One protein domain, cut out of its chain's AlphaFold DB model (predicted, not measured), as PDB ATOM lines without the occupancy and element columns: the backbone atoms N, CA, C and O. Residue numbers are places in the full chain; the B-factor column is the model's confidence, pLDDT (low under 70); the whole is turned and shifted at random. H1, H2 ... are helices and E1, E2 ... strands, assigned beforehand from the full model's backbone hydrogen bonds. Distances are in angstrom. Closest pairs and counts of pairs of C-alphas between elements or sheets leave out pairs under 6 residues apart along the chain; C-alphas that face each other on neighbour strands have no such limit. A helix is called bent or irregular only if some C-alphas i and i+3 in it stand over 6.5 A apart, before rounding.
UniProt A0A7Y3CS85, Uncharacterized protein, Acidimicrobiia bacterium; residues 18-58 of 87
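Overview. This is residues 18 to 58 of the 87 residues of an uncharacterized protein of Acidimicrobiia bacterium (UniProt A0A7Y3CS85). A two-stranded hairpin, E1 and E2, makes one arm of an open V and a single long helix, H1, makes the other; the link after E2 turns the chain round at the point of the V. The far end of the hairpin, residues 22 to 27, sticks out, and so do residues 48 to 58, of which 48 to 56 belong to H1, on the other arm. The printed part has 41 residues, with two named strands and then one named helix, in the order E1, E2, H1; the sheet, in the order E1 - E2, is antiparallel and the class is mixed, helices and strands. The whole is loose, with a radius of gyration of the C-alphas of 12.6 A, and elongated, spanning 35 by 23 by 13 A.

Along the chain. Find C-alpha 18 at (182.686, 139.742, 220.763); there E1 begins, and it runs through residues 18 to 23, 16.0 A from first to last C-alpha. E2 takes residues 26 to 32 and measures 19.7 A; look for its first C-alpha, that of Gly 26, at (178.627, 140.505, 236.573). H1 covers residues 37 to 56, 29.5 A from first to last C-alpha, and ends with C-alpha 56 at (164.137, 136.930, 227.908).

Arrangement. Begin with E1 and E2, which form a hairpin: they are antiparallel neighbour strands, with 155 degrees between their N-to-C directions. Look at the C-alphas of Thr 18 and Ala 31, which face each other at 4.5 A. Between the strands, N 19 and O 30 are 2.8 A apart and N 28 and O 21 are 2.8 A apart, both within hydrogen-bond range. Go on to H1, which is irregular: C-alphas 38 and 41 are 8.0 A apart, where about 5 A is found in a regular helix. Along its backbone, 13 of 16 O i to N i+4 pairs are within hydrogen-bond range. E1 and H1 are apart, with no C-alpha of the one within 8 A of the other.

Size, cuts and confidence. The two C-alphas farthest apart are those of Pro 24 and Arg 38, at 35.2 A, while the first and last printed C-alphas, of Thr 18 and His 58, are 19.8 A apart. The links from E1 to E2, with 2 residues between them, and from E2 to H1, with 4, are both tight. The printed part runs from residue 18 to residue 58 of a full chain of 87 residues and has no cut. In this model the mean pLDDT of the printed part is 93.7, and no printed residue is under 70.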
ATOM      1  N   THR A  18     183.236 139.570 219.416       93.19
ATOM      2  CA  THR A  18     182.686 139.742 220.763       93.19
ATOM      3  C   THR A  18     183.791 139.558 221.793       93.19
ATOM      4  O   THR A  18     184.524 138.574 221.750       93.19
ATOM      5  N   TYR A  19     183.894 140.501 222.722       95.19
ATOM      6  CA  TYR A  19     184.782 140.434 223.875       95.19
ATOM      7  C   TYR A  19     183.957 140.214 225.135       95.19
ATOM      8  O   TYR A  19     182.872 140.780 225.272       95.19
ATOM      9  N   VAL A  20     184.487 139.420 226.059       95.50
ATOM     10  CA  VAL A  20     183.859 139.146 227.351       95.50
ATOM     11  C   VAL A  20     184.854 139.495 228.446       95.50
ATOM     12  O   VAL A  20     186.012 139.082 228.379       95.50
ATOM     13  N   SER A  21     184.420 140.261 229.442       95.62
ATOM     14  CA  SER A  21     185.230 140.600 230.611       95.62
ATOM     15  C   SER A  21     184.430 140.468 231.904       95.62
ATOM     16  O   SER A  21     183.206 140.606 231.923       95.62
ATOM     17  N   ALA A  22     185.133 140.181 232.999       93.94
ATOM     18  CA  ALA A  22     184.541 140.136 234.329       93.94
ATOM     19  C   ALA A  22     184.424 141.549 234.927       93.94
ATOM     20  O   ALA A  22     185.299 142.395 234.734       93.94
ATOM     21  N   SER A  23     183.348 141.782 235.673       91.81
ATOM     22  CA  SER A  23     183.063 142.984 236.458       91.81
ATOM     23  C   SER A  23     182.704 142.563 237.892       91.81
ATOM     24  O   SER A  23     182.206 141.451 238.073       91.81
ATOM     25  N   PRO A  24     182.898 143.407 238.925       88.56
ATOM     26  CA  PRO A  24     182.590 143.049 240.316       88.56
ATOM     27  C   PRO A  24     181.170 142.522 240.559       88.56
ATOM     28  O   PRO A  24     180.940 141.792 241.518       88.56
ATOM     29  N   HIS A  25     180.216 142.895 239.704       89.00
ATOM     30  CA  HIS A  25     178.805 142.532 239.844       89.00
ATOM     31  C   HIS A  25     178.252 141.740 238.649       89.00
ATOM     32  O   HIS A  25     177.040 141.575 238.544       89.00
ATOM     33  N   GLY A  26     179.100 141.272 237.725       91.00
ATOM     34  CA  GLY A  26     178.627 140.505 236.573       91.00
ATOM     35  C   GLY A  26     179.637 140.359 235.440       91.00
ATOM     36  O   GLY A  26     180.844 140.483 235.627       91.00
ATOM     37  N   VAL A  27     179.123 140.099 234.240       93.12
ATOM     38  CA  VAL A  27     179.918 139.915 233.020       93.12
ATOM     39  C   VAL A  27     179.583 141.023 232.026       93.12
ATOM     40  O   VAL A  27     178.413 141.322 231.791       93.12
ATOM     41  N   ILE A  28     180.608 141.631 231.434       94.94
ATOM     42  CA  ILE A  28     180.462 142.630 230.375       94.94
ATOM     43  C   ILE A  28     180.727 141.950 229.037       94.94
ATOM     44  O   ILE A  28     181.787 141.363 228.823       94.94
ATOM     45  N   VAL A  29     179.771 142.071 228.119       94.06
ATOM     46  CA  VAL A  29     179.880 141.571 226.747       94.06
ATOM     47  C   VAL A  29     179.930 142.765 225.800       94.06
ATOM     48  O   VAL A  29     179.003 143.570 225.753       94.06
ATOM     49  N   THR A  30     181.022 142.893 225.046       94.31
ATOM     50  CA  THR A  30     181.247 143.996 224.101       94.31
ATOM     51  C   THR A  30     181.295 143.462 222.677       94.31
ATOM     52  O   THR A  30     182.234 142.758 222.313       94.31
ATOM     53  N   ALA A  31     180.318 143.830 221.849       92.62
ATOM     54  CA  ALA A  31     180.333 143.531 220.421       92.62
ATOM     55  C   ALA A  31     181.007 144.669 219.637       92.62
ATOM     56  O   ALA A  31     180.605 145.830 219.732       92.62
ATOM     57  N   ARG A  32     182.015 144.334 218.828       91.62
ATOM     58  CA  ARG A  32     182.687 145.246 217.895       91.62
ATOM     59  C   ARG A  32     182.335 144.849 216.468       91.62
ATOM     60  O   ARG A  32     182.633 143.737 216.049       91.62
ATOM     61  N   PHE A  33     181.746 145.768 215.713       90.81
ATOM     62  CA  PHE A  33     181.339 145.551 214.324       90.81
ATOM     63  C   PHE A  33     181.380 146.874 213.543       90.81
ATOM     64  O   PHE A  33     181.368 147.954 214.136       90.81
ATOM     65  N   MET A  34     181.473 146.798 212.214       90.31
ATOM     66  CA  MET A  34     181.495 147.971 211.338       90.31
ATOM     67  C   MET A  34     180.124 148.217 210.717       90.31
ATOM     68  O   MET A  34     179.456 147.283 210.286       90.31
ATOM     69  N   ILE A  35     179.736 149.489 210.636       90.88
ATOM     70  CA  ILE A  35     178.473 149.931 210.046       90.88
ATOM     71  C   ILE A  35     178.651 151.245 209.281       90.88
ATOM     72  O   ILE A  35     179.529 152.046 209.619       90.88
ATOM     73  N   PRO A  36     177.779 151.539 208.301       90.31
ATOM     74  CA  PRO A  36     177.655 152.884 207.759       90.31
ATOM     75  C   PRO A  36     177.257 153.874 208.866       90.31
ATOM     76  O   PRO A  36     176.266 153.663 209.566       90.31
ATOM     77  N   VAL A  37     177.982 154.991 208.991       89.19
ATOM     78  CA  VAL A  37     177.815 155.978 210.085       89.19
ATOM     79  C   VAL A  37     176.363 156.445 210.244       89.19
ATOM     80  O   VAL A  37     175.847 156.545 211.356       89.19
ATOM     81  N   ARG A  38     175.667 156.677 209.126       94.00
ATOM     82  CA  ARG A  38     174.278 157.172 209.108       94.00
ATOM     83  C   ARG A  38     173.242 156.136 209.553       94.00
ATOM     84  O   ARG A  38     172.093 156.498 209.777       94.00
ATOM     85  N   GLN A  39     173.627 154.867 209.682       94.69
ATOM     86  CA  GLN A  39     172.727 153.769 210.042       94.69
ATOM     87  C   GLN A  39     172.930 153.280 211.483       94.69
ATOM     88  O   GLN A  39     172.293 152.309 211.882       94.69
ATOM     89  N   ARG A  40     173.762 153.957 212.291       93.12
ATOM     90  CA  ARG A  40     174.092 153.541 213.665       93.12
ATOM     91  C   ARG A  40     172.880 153.182 214.514       93.12
ATOM     92  O   ARG A  40     172.803 152.068 215.013       93.12
ATOM     93  N   ARG A  41     171.886 154.069 214.583       94.19
ATOM     94  CA  ARG A  41     170.669 153.826 215.369       94.19
ATOM     95  C   ARG A  41     169.863 152.623 214.868       94.19
ATOM     96  O   ARG A  41     169.259 151.922 215.672       94.19
ATOM     97  N   THR A  42     169.843 152.389 213.558       96.81
ATOM     98  CA  THR A  42     169.139 151.249 212.958       96.81
ATOM     99  C   THR A  42     169.826 149.941 213.329       96.81
ATOM    100  O   THR A  42     169.157 149.032 213.812       96.81
ATOM    101  N   TYR A  43     171.153 149.865 213.184       95.00
ATOM    102  CA  TYR A  43     171.919 148.678 213.574       95.00
ATOM    103  C   TYR A  43     171.855 148.422 215.081       95.00
ATOM    104  O   TYR A  43     171.629 147.282 215.477       95.00
ATOM    105  N   ASP A  44     171.946 149.466 215.911       93.44
ATOM    106  CA  ASP A  44     171.770 149.338 217.361       93.44
ATOM    107  C   ASP A  44     170.413 148.681 217.677       93.44
ATOM    108  O   ASP A  44     170.345 147.705 218.418       93.44
ATOM    109  N   GLN A  45     169.322 149.145 217.058       96.44
ATOM    110  CA  GLN A  45     167.988 148.558 217.244       96.44
ATOM    111  C   GLN A  45     167.888 147.116 216.730       96.44
ATOM    112  O   GLN A  45     167.263 146.278 217.383       96.44
ATOM    113  N   MET A  46     168.482 146.830 215.570       95.81
ATOM    114  CA  MET A  46     168.482 145.495 214.968       95.81
ATOM    115  C   MET A  46     169.259 144.476 215.798       95.81
ATOM    116  O   MET A  46     168.910 143.304 215.749       95.81
ATOM    117  N   ILE A  47     170.266 144.902 216.559       94.38
ATOM    118  CA  ILE A  47     171.050 144.024 217.436       94.38
ATOM    119  C   ILE A  47     170.379 143.901 218.807       94.38
ATOM    120  O   ILE A  47     170.163 142.791 219.291       94.38
ATOM    121  N   TRP A  48     169.981 145.019 219.420       94.81
ATOM    122  CA  TRP A  48     169.423 145.014 220.775       94.81
ATOM    123  C   TRP A  48     168.078 144.295 220.872       94.81
ATOM    124  O   TRP A  48     167.865 143.543 221.818       94.81
ATOM    125  N   LYS A  49     167.164 144.478 219.912       96.38
ATOM    126  CA  LYS A  49     165.838 143.833 219.959       96.38
ATOM    127  C   LYS A  49     165.904 142.300 220.014       96.38
ATOM    128  O   LYS A  49     165.289 141.732 220.918       96.38
ATOM    129  N   PRO A  50     166.584 141.603 219.085       96.25
ATOM    130  CA  PRO A  50     166.687 140.150 219.151       96.25
ATOM    131  C   PRO A  50     167.528 139.691 220.340       96.25
ATOM    132  O   PRO A  50     167.167 138.691 220.947       96.25
ATOM    133  N   LEU A  51     168.576 140.431 220.726       94.56
ATOM    134  CA  LEU A  51     169.372 140.100 221.909       94.56
ATOM    135  C   LEU A  51     168.517 140.105 223.183       94.56
ATOM    136  O   LEU A  51     168.542 139.141 223.940       94.56
ATOM    137  N   LEU A  52     167.708 141.147 223.391       94.44
ATOM    138  CA  LEU A  52     166.803 141.238 224.538       94.44
ATOM    139  C   LEU A  52     165.750 140.124 224.530       94.44
ATOM    140  O   LEU A  52     165.472 139.549 225.578       94.44
ATOM    141  N   ARG A  53     165.205 139.774 223.357       95.81
ATOM    142  CA  ARG A  53     164.276 138.637 223.215       95.81
ATOM    143  C   ARG A  53     164.943 137.302 223.543       95.81
ATOM    144  O   ARG A  53     164.331 136.473 224.204       95.81
ATOM    145  N   ALA A  54     166.184 137.107 223.100       94.31
ATOM    146  CA  ALA A  54     166.959 135.908 223.395       94.31
ATOM    147  C   ALA A  54     167.318 135.820 224.883       94.31
ATOM    148  O   ALA A  54     167.239 134.746 225.461       94.31
ATOM    149  N   ILE A  55     167.655 136.933 225.539       94.12
ATOM    150  CA  ILE A  55     167.873 136.949 226.993       94.12
ATOM    151  C   ILE A  55     166.568 136.609 227.722       94.12
ATOM    152  O   ILE A  55     166.569 135.777 228.619       94.12
ATOM    153  N   GLN A  56     165.440 137.179 227.291       94.88
ATOM    154  CA  GLN A  56     164.137 136.930 227.908       94.88
ATOM    155  C   GLN A  56     163.688 135.460 227.822       94.88
ATOM    156  O   GLN A  56     162.946 135.008 228.691       94.88
ATOM    157  N   SER A  57     164.124 134.702 226.808       96.00
ATOM    158  CA  SER A  57     163.802 133.272 226.707       96.00
ATOM    159  C   SER A  57     164.609 132.385 227.661       96.00
ATOM    160  O   SER A  57     164.306 131.199 227.758       96.00
ATOM    161  N   HIS A  58     165.627 132.923 228.339       95.50
ATOM    162  CA  HIS A  58     166.488 132.184 229.259       95.50
ATOM    163  C   HIS A  58     166.290 132.711 230.691       95.50
ATOM    164  O   HIS A  58     166.862 133.745 231.040       95.50
TER     165      HIS A  58